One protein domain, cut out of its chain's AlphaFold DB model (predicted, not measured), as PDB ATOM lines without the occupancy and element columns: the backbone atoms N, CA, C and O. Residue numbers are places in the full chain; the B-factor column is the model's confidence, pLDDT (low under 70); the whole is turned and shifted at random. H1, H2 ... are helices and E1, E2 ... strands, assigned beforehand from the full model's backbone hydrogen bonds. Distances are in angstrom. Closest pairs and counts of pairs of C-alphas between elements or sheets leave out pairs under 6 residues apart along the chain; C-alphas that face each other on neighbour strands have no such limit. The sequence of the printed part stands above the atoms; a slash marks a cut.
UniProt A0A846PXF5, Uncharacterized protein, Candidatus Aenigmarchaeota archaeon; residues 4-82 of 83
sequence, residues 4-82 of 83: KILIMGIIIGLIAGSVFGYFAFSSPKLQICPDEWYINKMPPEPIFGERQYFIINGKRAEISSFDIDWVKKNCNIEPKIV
ATOM      1  N   LYS A   4     193.629  63.687  24.632       73.56
ATOM      2  CA  LYS A   4     192.339  63.812  25.332       73.56
ATOM      3  C   LYS A   4     192.219  62.901  26.564       73.56
ATOM      4  O   LYS A   4     191.646  63.315  27.564       73.56
ATOM      5  N   ILE A   5     192.780  61.691  26.508       72.94
ATOM      6  CA  ILE A   5     192.789  60.727  27.623       72.94
ATOM      7  C   ILE A   5     193.736  61.212  28.731       72.94
ATOM      8  O   ILE A   5     193.416  61.101  29.911       72.94
ATOM      9  N   LEU A   6     194.865  61.820  28.354       74.19
ATOM     10  CA  LEU A   6     195.841  62.374  29.296       74.19
ATOM     11  C   LEU A   6     195.278  63.592  30.053       74.19
ATOM     12  O   LEU A   6     195.430  63.692  31.266       74.19
ATOM     13  N   ILE A   7     194.573  64.485  29.350       77.62
ATOM     14  CA  ILE A   7     193.948  65.681  29.941       77.62
ATOM     15  C   ILE A   7     192.801  65.300  30.889       77.62
ATOM     16  O   ILE A   7     192.699  65.859  31.980       77.62
ATOM     17  N   MET A   8     191.981  64.311  30.518       75.75
ATOM     18  CA  MET A   8     190.929  63.763  31.388       75.75
ATOM     19  C   MET A   8     191.493  63.241  32.718       75.75
ATOM     20  O   MET A   8     190.937  63.540  33.772       75.75
ATOM     21  N   GLY A   9     192.621  62.521  32.691       74.94
ATOM     22  CA  GLY A   9     193.256  61.999  33.906       74.94
ATOM     23  C   GLY A   9     193.727  63.091  34.876       74.94
ATOM     24  O   GLY A   9     193.549  62.959  36.085       74.94
ATOM     25  N   ILE A  10     194.264  64.199  34.356       78.88
ATOM     26  CA  ILE A  10     194.751  65.328  35.169       78.88
ATOM     27  C   ILE A  10     193.584  66.079  35.829       78.88
ATOM     28  O   ILE A  10     193.657  66.423  37.008       78.88
ATOM     29  N   ILE A  11     192.484  66.292  35.100       76.69
ATOM     30  CA  ILE A  11     191.294  66.980  35.624       76.69
ATOM     31  C   ILE A  11     190.641  66.164  36.748       76.69
ATOM     32  O   ILE A  11     190.297  66.719  37.789       76.69
ATOM     33  N   ILE A  12     190.532  64.841  36.583       74.44
ATOM     34  CA  ILE A  12     189.977  63.950  37.614       74.44
ATOM     35  C   ILE A  12     190.847  63.966  38.881       74.44
ATOM     36  O   ILE A  12     190.308  64.035  39.985       74.44
ATOM     37  N   GLY A  13     192.178  63.984  38.739       68.06
ATOM     38  CA  GLY A  13     193.103  64.100  39.872       68.06
ATOM     39  C   GLY A  13     192.963  65.414  40.654       68.06
ATOM     40  O   GLY A  13     192.987  65.404  41.883       68.06
ATOM     41  N   LEU A  14     192.746  66.540  39.965       68.62
ATOM     42  CA  LEU A  14     192.552  67.857  40.592       68.62
ATOM     43  C   LEU A  14     191.185  67.995  41.291       68.62
ATOM     44  O   LEU A  14     191.084  68.611  42.355       68.62
ATOM     45  N   ILE A  15     190.132  67.388  40.736       65.75
ATOM     46  CA  ILE A  15     188.799  67.374  41.358       65.75
ATOM     47  C   ILE A  15     188.798  66.456  42.589       65.75
ATOM     48  O   ILE A  15     188.304  66.844  43.644       65.75
ATOM     49  N   ALA A  16     189.429  65.279  42.508       60.59
ATOM     50  CA  ALA A  16     189.548  64.370  43.650       60.59
ATOM     51  C   ALA A  16     190.336  64.994  44.821       60.59
ATOM     52  O   ALA A  16     189.958  64.813  45.978       60.59
ATOM     53  N   GLY A  17     191.383  65.778  44.529       59.34
ATOM     54  CA  GLY A  17     192.171  66.481  45.548       59.34
ATOM     55  C   GLY A  17     191.431  67.625  46.251       59.34
ATOM     56  O   GLY A  17     191.656  67.861  47.434       59.34
ATOM     57  N   SER A  18     190.522  68.317  45.558       59.78
ATOM     58  CA  SER A  18     189.776  69.451  46.133       59.78
ATOM     59  C   SER A  18     188.542  69.025  46.932       59.78
ATOM     60  O   SER A  18     188.223  69.666  47.929       59.78
ATOM     61  N   VAL A  19     187.884  67.919  46.571       58.22
ATOM     62  CA  VAL A  19     186.701  67.417  47.298       58.22
ATOM     63  C   VAL A  19     187.074  66.810  48.659       58.22
ATOM     64  O   VAL A  19     186.294  66.896  49.605       58.22
ATOM     65  N   PHE A  20     188.281  66.255  48.805       55.53
ATOM     66  CA  PHE A  20     188.707  65.576  50.036       55.53
ATOM     67  C   PHE A  20     188.954  66.530  51.225       55.53
ATOM     68  O   PHE A  20     188.855  66.116  52.377       55.53
ATOM     69  N   GLY A  21     189.236  67.815  50.974       55.31
ATOM     70  CA  GLY A  21     189.569  68.798  52.015       55.31
ATOM     71  C   GLY A  21     188.378  69.451  52.731       55.31
ATOM     72  O   GLY A  21     188.562  70.026  53.800       55.31
ATOM     73  N   TYR A  22     187.159  69.366  52.186       57.47
ATOM     74  CA  TYR A  22     185.999  70.101  52.722       57.47
ATOM     75  C   TYR A  22     185.203  69.361  53.807       57.47
ATOM     76  O   TYR A  22     184.331  69.957  54.434       57.47
ATOM     77  N   PHE A  23     185.480  68.080  54.065       57.81
ATOM     78  CA  PHE A  23     184.648  67.267  54.965       57.81
ATOM     79  C   PHE A  23     185.053  67.307  56.449       57.81
ATOM     80  O   PHE A  23     184.390  66.688  57.280       57.81
ATOM     81  N   ALA A  24     186.114  68.023  56.818       60.94
ATOM     82  CA  ALA A  24     186.743  67.867  58.126       60.94
ATOM     83  C   ALA A  24     186.556  69.080  59.053       60.94
ATOM     84  O   ALA A  24     187.507  69.830  59.220       60.94
ATOM     85  N   PHE A  25     185.375  69.252  59.676       56.12
ATOM     86  CA  PHE A  25     185.254  69.730  61.078       56.12
ATOM     87  C   PHE A  25     183.805  69.732  61.621       56.12
ATOM     88  O   PHE A  25     183.318  70.736  62.135       56.12
ATOM     89  N   SER A  26     183.075  68.618  61.528       63.50
ATOM     90  CA  SER A  26     181.829  68.461  62.298       63.50
ATOM     91  C   SER A  26     182.058  67.413  63.377       63.50
ATOM     92  O   SER A  26     182.127  66.221  63.079       63.50
ATOM     93  N   SER A  27     182.250  67.852  64.624       74.06
ATOM     94  CA  SER A  27     182.283  66.917  65.751       74.06
ATOM     95  C   SER A  27     180.862  66.397  65.992       74.06
ATOM     96  O   SER A  27     179.935  67.212  66.060       74.06
ATOM     97  N   PRO A  28     180.652  65.074  66.107       85.56
ATOM     98  CA  PRO A  28     179.335  64.535  66.410       85.56
ATOM     99  C   PRO A  28     178.858  65.063  67.769       85.56
ATOM    100  O   PRO A  28     179.613  65.070  68.742       85.56
ATOM    101  N   LYS A  29     177.604  65.520  67.829       93.50
ATOM    102  CA  LYS A  29     176.978  65.992  69.068       93.50
ATOM    103  C   LYS A  29     176.720  64.823  70.022       93.50
ATOM    104  O   LYS A  29     176.352  63.731  69.593       93.50
ATOM    105  N   LEU A  30     176.892  65.062  71.317       93.56
ATOM    106  CA  LEU A  30     176.711  64.075  72.376       93.56
ATOM    107  C   LEU A  30     175.229  63.742  72.581       93.56
ATOM    108  O   LEU A  30     174.395  64.630  72.762       93.56
ATOM    109  N   GLN A  31     174.940  62.443  72.607       95.56
ATOM    110  CA  GLN A  31     173.630  61.848  72.880       95.56
ATOM    111  C   GLN A  31     173.702  61.059  74.192       95.56
ATOM    112  O   GLN A  31     173.726  59.831  74.215       95.56
ATOM    113  N   ILE A  32     173.838  61.784  75.298       95.12
ATOM    114  CA  ILE A  32     173.925  61.240  76.656       95.12
ATOM    115  C   ILE A  32     172.986  62.037  77.554       95.12
ATOM    116  O   ILE A  32     172.821  63.238  77.344       95.12
ATOM    117  N   CYS A  33     172.373  61.384  78.542       95.56
ATOM    118  CA  CYS A  33     171.565  62.086  79.529       95.56
ATOM    119  C   CYS A  33     172.463  62.781  80.552       95.56
ATOM    120  O   CYS A  33     173.222  62.094  81.238       95.56
ATOM    121  N   PRO A  34     172.411  64.119  80.647       96.06
ATOM    122  CA  PRO A  34     173.115  64.826  81.696       96.06
ATOM    123  C   PRO A  34     172.374  64.692  83.026       96.06
ATOM    124  O   PRO A  34     171.172  64.425  83.058       96.06
ATOM    125  N   ASP A  35     173.098  64.913  84.118       96.12
ATOM    126  CA  ASP A  35     172.539  64.876  85.470       96.12
ATOM    127  C   ASP A  35     171.622  66.082  85.704       96.12
ATOM    128  O   ASP A  35     170.566  65.966  86.323       96.12
ATOM    129  N   GLU A  36     172.026  67.256  85.205       95.69
ATOM    130  CA  GLU A  36     171.295  68.508  85.397       95.69
ATOM    131  C   GLU A  36     171.369  69.419  84.168       95.69
ATOM    132  O   GLU A  36     172.353  69.416  83.425       95.69
ATOM    133  N   TRP A  37     170.343  70.256  83.995       95.06
ATOM    134  CA  TRP A  37     170.275  71.305  82.981       95.06
ATOM    135  C   TRP A  37     170.030  72.648  83.657       95.06
ATOM    136  O   TRP A  37     169.077  72.782  84.417       95.06
ATOM    137  N   TYR A  38     170.866  73.643  83.364       94.12
ATOM    138  CA  TYR A  38     170.729  74.995  83.889       94.12
ATOM    139  C   TYR A  38     170.532  76.043  82.797       94.12
ATOM    140  O   TYR A  38     171.186  76.006  81.751       94.12
ATOM    141  N   ILE A  39     169.680  77.022  83.096       91.00
ATOM    142  CA  ILE A  39     169.495  78.259  82.337       91.00
ATOM    143  C   ILE A  39     169.930  79.415  83.236       91.00
ATOM    144  O   ILE A  39     169.243  79.744  84.201       91.00
ATOM    145  N   ASN A  40     171.073  80.026  82.931       87.25
ATOM    146  CA  ASN A  40     171.575  81.191  83.651       87.25
ATOM    147  C   ASN A  40     170.979  82.481  83.063       87.25
ATOM    148  O   ASN A  40     171.192  82.784  81.884       87.25
ATOM    149  N   LYS A  41     170.226  83.208  83.899       81.00
ATOM    150  CA  LYS A  41     169.473  84.427  83.565       81.00
ATOM    151  C   LYS A  41     170.020  85.701  84.227       81.00
ATOM    152  O   LYS A  41     169.276  86.667  84.374       81.00
ATOM    153  N   MET A  42     171.296  85.722  84.611       75.31
ATOM    154  CA  MET A  42     171.915  86.883  85.260       75.31
ATOM    155  C   MET A  42     171.775  88.180  84.408       75.31
ATOM    156  O   MET A  42     172.171  88.180  83.239       75.31
ATOM    157  N   PRO A  43     171.216  89.286  84.950       67.44
ATOM    158  CA  PRO A  43     171.046  90.565  84.240       67.44
ATOM    159  C   PRO A  43     172.274  91.504  84.350       67.44
ATOM    160  O   PRO A  43     172.967  91.473  85.362       67.44
ATOM    161  N   PRO A  44     172.462  92.476  83.429       63.34
ATOM    162  CA  PRO A  44     172.683  92.333  81.996       63.34
ATOM    163  C   PRO A  44     174.189  92.446  81.657       63.34
ATOM    164  O   PRO A  44     174.807  93.496  81.827       63.34
ATOM    165  N   GLU A  45     174.775  91.394  81.086       55.50
ATOM    166  CA  GLU A  45     175.926  91.563  80.190       55.50
ATOM    167  C   GLU A  45     175.398  91.925  78.785       55.50
ATOM    168  O   GLU A  45     174.309  91.482  78.419       55.50
ATOM    169  N   PRO A  46     176.134  92.693  77.960       62.53
ATOM    170  CA  PRO A  46     175.681  93.172  76.641       62.53
ATOM    171  C   PRO A  46     175.440  92.060  75.597       62.53
ATOM    172  O   PRO A  46     175.172  92.341  74.429       62.53
ATOM    173  N   ILE A  47     175.546  90.794  75.998       58.16
ATOM    174  CA  ILE A  47     175.425  89.623  75.142       58.16
ATOM    175  C   ILE A  47     174.009  89.075  75.317       58.16
ATOM    176  O   ILE A  47     173.710  88.368  76.276       58.16
ATOM    177  N   PHE A  48     173.129  89.426  74.380       53.44
ATOM    178  CA  PHE A  48     171.793  88.849  74.263       53.44
ATOM    179  C   PHE A  48     171.889  87.317  74.175       53.44
ATOM    180  O   PHE A  48     172.318  86.776  73.160       53.44
ATOM    181  N   GLY A  49     171.483  86.613  75.232       58.38
ATOM    182  CA  GLY A  49     171.331  85.160  75.199       58.38
ATOM    183  C   GLY A  49     171.269  84.524  76.583       58.38
ATOM    184  O   GLY A  49     172.122  84.772  77.432       58.38
ATOM    185  N   GLU A  50     170.272  83.667  76.806       65.56
ATOM    186  CA  GLU A  50     170.237  82.790  77.977       65.56
ATOM    187  C   GLU A  50     171.456  81.849  77.937       65.56
ATOM    188  O   GLU A  50     171.617  81.068  76.995       65.56
ATOM    189  N   ARG A  51     172.336  81.903  78.946       84.31
ATOM    190  CA  ARG A  51     173.499  81.005  79.018       84.31
ATOM    191  C   ARG A  51     173.045  79.656  79.553       84.31
ATOM    192  O   ARG A  51     172.825  79.505  80.752       84.31
ATOM    193  N   GLN A  52     172.932  78.669  78.677       91.31
ATOM    194  CA  GLN A  52     172.528  77.321  79.062       91.31
ATOM    195  C   GLN A  52     173.731  76.375  79.148       91.31
ATOM    196  O   GLN A  52     174.704  76.517  78.403       91.31
ATOM    197  N   TYR A  53     173.691  75.421  80.075       94.19
ATOM    198  CA  TYR A  53     174.722  74.389  80.227       94.19
ATOM    199  C   TYR A  53     174.167  73.136  80.906       94.19
ATOM    200  O   TYR A  53     173.150  73.193  81.601       94.19
ATOM    201  N   PHE A  54     174.865  72.018  80.724       96.19
ATOM    202  CA  PHE A  54     174.560  70.759  81.397       96.19
ATOM    203  C   PHE A  54     175.592  70.444  82.481       96.19
ATOM    204  O   PHE A  54     176.725  70.931  82.426       96.19
ATOM    205  N   ILE A  55     175.210  69.616  83.450       95.88
ATOM    206  CA  ILE A  55     176.121  68.973  84.400       95.88
ATOM    207  C   ILE A  55     176.171  67.476  84.099       95.88
ATOM    208  O   ILE A  55     175.127  66.849  83.943       95.88
ATOM    209  N   ILE A  56     177.376  66.911  84.012       94.62
ATOM    210  CA  ILE A  56     177.625  65.476  83.824       94.62
ATOM    211  C   ILE A  56     178.699  65.023  84.799       94.62
ATOM    212  O   ILE A  56     179.809  65.557  84.798       94.62
ATOM    213  N   ASN A  57     178.390  64.015  85.608       93.31
ATOM    214  CA  ASN A  57     179.234  63.507  86.681       93.31
ATOM    215  C   ASN A  57     179.760  64.643  87.579       93.31
ATOM    216  O   ASN A  57     180.950  64.705  87.896       93.31
ATOM    217  N   GLY A  58     178.888  65.603  87.906       93.81
ATOM    218  CA  GLY A  58     179.231  66.786  88.704       93.81
ATOM    219  C   GLY A  58     180.102  67.837  87.996       93.81
ATOM    220  O   GLY A  58     180.579  68.767  88.644       93.81
ATOM    221  N   LYS A  59     180.332  67.722  86.679       94.50
ATOM    222  CA  LYS A  59     181.131  68.675  85.889       94.50
ATOM    223  C   LYS A  59     180.278  69.429  84.879       94.50
ATOM    224  O   LYS A  59     179.433  68.842  84.211       94.50
ATOM    225  N   ARG A  60     180.543  70.727  84.717       93.75
ATOM    226  CA  ARG A  60     179.883  71.561  83.706       93.75
ATOM    227  C   ARG A  60     180.323  71.168  82.297       93.75
ATOM    228  O   ARG A  60     181.518  71.104  82.022       93.75
ATOM    229  N   ALA A  61     179.351  70.986  81.414       94.00
ATOM    230  CA  ALA A  61     179.537  70.725  79.997       94.00
ATOM    231  C   ALA A  61     178.810  71.789  79.157       94.00
ATOM    232  O   ALA A  61     177.733  72.275  79.518       94.00
ATOM    233  N   GLU A  62     179.425  72.180  78.044       91.94
ATOM    234  CA  GLU A  62     178.882  73.196  77.147       91.94
ATOM    235  C   GLU A  62     177.662  72.658  76.400       91.94
ATOM    236  O   GLU A  62     177.730  71.591  75.796       91.94
ATOM    237  N   ILE A  63     176.556  73.407  76.393       91.94
ATOM    238  CA  ILE A  63     175.311  72.954  75.761       91.94
ATOM    239  C   ILE A  63     175.465  72.682  74.254       91.94
ATOM    240  O   ILE A  63     174.812  71.794  73.717       91.94
ATOM    241  N   SER A  64     176.369  73.394  73.575       91.50
ATOM    242  CA  SER A  64     176.640  73.241  72.138       91.50
ATOM    243  C   SER A  64     177.200  71.862  71.769       91.50
ATOM    244  O   SER A  64     177.031  71.414  70.633       91.50
ATOM    245  N   SER A  65     177.813  71.167  72.733       92.19
ATOM    246  CA  SER A  65     178.363  69.823  72.549       92.19
ATOM    247  C   SER A  65     177.282  68.743  72.487       92.19
ATOM    248  O   SER A  65     177.607  67.596  72.197       92.19
ATOM    249  N   PHE A  66     176.013  69.074  72.748       94.12
ATOM    250  CA  PHE A  66     174.925  68.109  72.893       94.12
ATOM    251  C   PHE A  66     173.891  68.206  71.783       94.12
ATOM    252  O   PHE A  66     173.603  69.270  71.227       94.12
ATOM    253  N   ASP A  67     173.284  67.061  71.503       95.12
ATOM    254  CA  ASP A  67     172.077  66.964  70.703       95.12
ATOM    255  C   ASP A  67     170.862  67.227  71.605       95.12
ATOM    256  O   ASP A  67     170.364  66.345  72.303       95.12
ATOM    257  N   ILE A  68     170.419  68.483  71.635       93.19
ATOM    258  CA  ILE A  68     169.356  68.945  72.539       93.19
ATOM    259  C   ILE A  68     168.023  68.255  72.260       93.19
ATOM    260  O   ILE A  68     167.274  67.976  73.198       93.19
ATOM    261  N   ASP A  69     167.728  67.957  70.999       94.50
ATOM    262  CA  ASP A  69     166.487  67.282  70.628       94.50
ATOM    263  C   ASP A  69     166.513  65.824  71.092       94.50
ATOM    264  O   ASP A  69     165.520  65.323  71.628       94.50
ATOM    265  N   TRP A  70     167.672  65.162  70.985       96.06
ATOM    266  CA  TRP A  70     167.863  63.836  71.560       96.06
ATOM    267  C   TRP A  70     167.722  63.853  73.085       96.06
ATOM    268  O   TRP A  70     166.999  63.017  73.628       96.06
ATOM    269  N   VAL A  71     168.342  64.813  73.779       95.44
ATOM    270  CA  VAL A  71     168.249  64.923  75.247       95.44
ATOM    271  C   VAL A  71     166.796  65.122  75.684       95.44
ATOM    272  O   VAL A  71     166.316  64.377  76.530       95.44
ATOM    273  N   LYS A  72     166.052  66.043  75.061       94.44
ATOM    274  CA  LYS A  72     164.629  66.280  75.376       94.44
ATOM    275  C   LYS A  72     163.743  65.056  75.143       94.44
ATOM    276  O   LYS A  72     162.751  64.876  75.839       94.44
ATOM    277  N   LYS A  73     164.066  64.244  74.133       96.75
ATOM    278  CA  LYS A  73     163.276  63.063  73.768       96.75
ATOM    279  C   LYS A  73     163.579  61.850  74.649       96.75
ATOM    280  O   LYS A  73     162.683  61.043  74.881       96.75
ATOM    281  N   ASN A  74     164.829  61.690  75.077       97.31
ATOM    282  CA  ASN A  74     165.305  60.456  75.708       97.31
ATOM    283  C   ASN A  74     165.610  60.609  77.202       97.31
ATOM    284  O   ASN A  74     165.739  59.602  77.894       97.31
ATOM    285  N   CYS A  75     165.723  61.836  77.709       96.19
ATOM    286  CA  CYS A  75     166.100  62.105  79.090       96.19
ATOM    287  C   CYS A  75     164.964  62.803  79.828       96.19
ATOM    288  O   CYS A  75     164.394  63.782  79.351       96.19
ATOM    289  N   ASN A  76     164.663  62.315  81.028       94.69
ATOM    290  CA  ASN A  76     163.650  62.899  81.897       94.69
ATOM    291  C   ASN A  76     164.273  63.979  82.796       94.69
ATOM    292  O   ASN A  76     164.432  63.774  83.999       94.69
ATOM    293  N   ILE A  77     164.697  65.092  82.192       92.75
ATOM    294  CA  ILE A  77     165.304  66.229  82.893       92.75
ATOM    295  C   ILE A  77     164.629  67.536  82.488       92.75
ATOM    296  O   ILE A  77     164.268  67.733  81.328       92.75
ATOM    297  N   GLU A  78     164.518  68.459  83.437       92.06
ATOM    298  CA  GLU A  78     163.940  69.782  83.216       92.06
ATOM    299  C   GLU A  78     164.977  70.881  83.494       92.06
ATOM    300  O   GLU A  78     165.833  70.720  84.373       92.06
ATOM    301  N   PRO A  79     164.934  72.001  82.754       91.31
ATOM    302  CA  PRO A  79     165.851  73.110  82.965       91.31
ATOM    303  C   PRO A  79     165.603  73.812  84.304       91.31
ATOM    304  O   PRO A  79     164.505  74.290  84.590       91.31
ATOM    305  N   LYS A  80     166.665  73.969  85.091       93.56
ATOM    306  CA  LYS A  80     166.697  74.754  86.325       93.56
ATOM    307  C   LYS A  80     167.145  76.179  86.015       93.56
ATOM    308  O   LYS A  80     168.226  76.400  85.471       93.56
ATOM    309  N   ILE A  81     166.327  77.162  86.370       88.94
ATOM    310  CA  ILE A  81     166.683  78.574  86.200       88.94
ATOM    311  C   ILE A  81     167.560  79.004  87.377       88.94
ATOM    312  O   ILE A  81     167.163  78.851  88.530       88.94
ATOM    313  N   VAL A  82     168.730  79.561  87.076       85.00
ATOM    314  CA  VAL A  82     169.609  80.214  88.056       85.00
ATOM    315  C   VAL A  82     169.731  81.692  87.697       85.00
ATOM    316  O   VAL A  82     169.879  82.034  86.520       85.00
TER     317      VAL A  82
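What this domain is: This is residues 4 to 82 of the 83 residues of an uncharacterized protein of Candidatus Aenigmarchaeota archaeon (UniProt A0A846PXF5). A small head, made of a strongly twisted sheet of four strands with the short helix H2 off to one side of it, has a long arm sticking out: helix H1 with residues 20 to 26 after it. A loop, residues 43 to 48, also sticks out of the head, beyond the hairpin of E1 and E2. The printed part has 79 residues, with two named helices and four named strands in the order H1, E1, E2, E3, H2, E4; the sheet runs E3, E2, E1, E4 and is mixed, and the class is mixed, helices and strands. The whole is extended, with a radius of gyration of the C-alphas of 21.9 A and spans of 68 by 34 by 21 A, the arm making much of the length.

Where its parts are: H1, residues 4 to 19, begins with C-alpha 4 at (192.339, 63.812, 25.332) and is 23.0 A long. Residues 20 to 35 hold no named element. E1 is residues 36 to 40, 12.8 A, with C-alpha 36 at (171.295, 68.508, 85.397). E2 is residues 51 to 56, 16.8 A, and E3 is residues 59 to 62, 10.1 A. H2 is residues 68 to 74, 9.9 A. E4, residues 79 to 82, 9.5 A, ends with C-alpha 82 at (169.609, 80.214, 88.056).

How they stand to each other: H1 stands free and is not on the sheet; it is apart from E2, E3, H2 and E4. E1, E2 and E3 form a meander, each strand the antiparallel neighbour of the one before. E1 and E2 are a hairpin at 160 degrees, with N 40 and O 51 2.8 A apart, within hydrogen-bond range. E2 and E3 are a hairpin at 136 degrees, with N 56 and O 59 at 2.8 A. E4 is the parallel neighbour of E1, at 44 degrees, with N 80 and O 37 at 2.8 A. E3 and E4 are the edge strands. E3, H2 and E4 form a split strand-helix-strand unit, two strands of one sheet that follow each other among the strands with a helix between them in the chain and E2 and E1 between them in the sheet, and its crossover is right-handed. H2 is not on the sheet and is apart from E1 and E2. In H1 and H2 every O i to N i+4 pair is within hydrogen-bond range.

The domain as a whole: The C-alphas of Lys 4 and Val 82, the two farthest apart, are 68.7 A apart. Without the stretches that stand free, residues 4 to 26 and 43 to 48, the body of 50 residues spans 30 by 24 by 20 A. The printed part has no cut. The link from H1 to E1, 16 residues, is long. The mean pLDDT of the printed part is 81.5, and residues 13 to 26 and 43 to 50 are under 70.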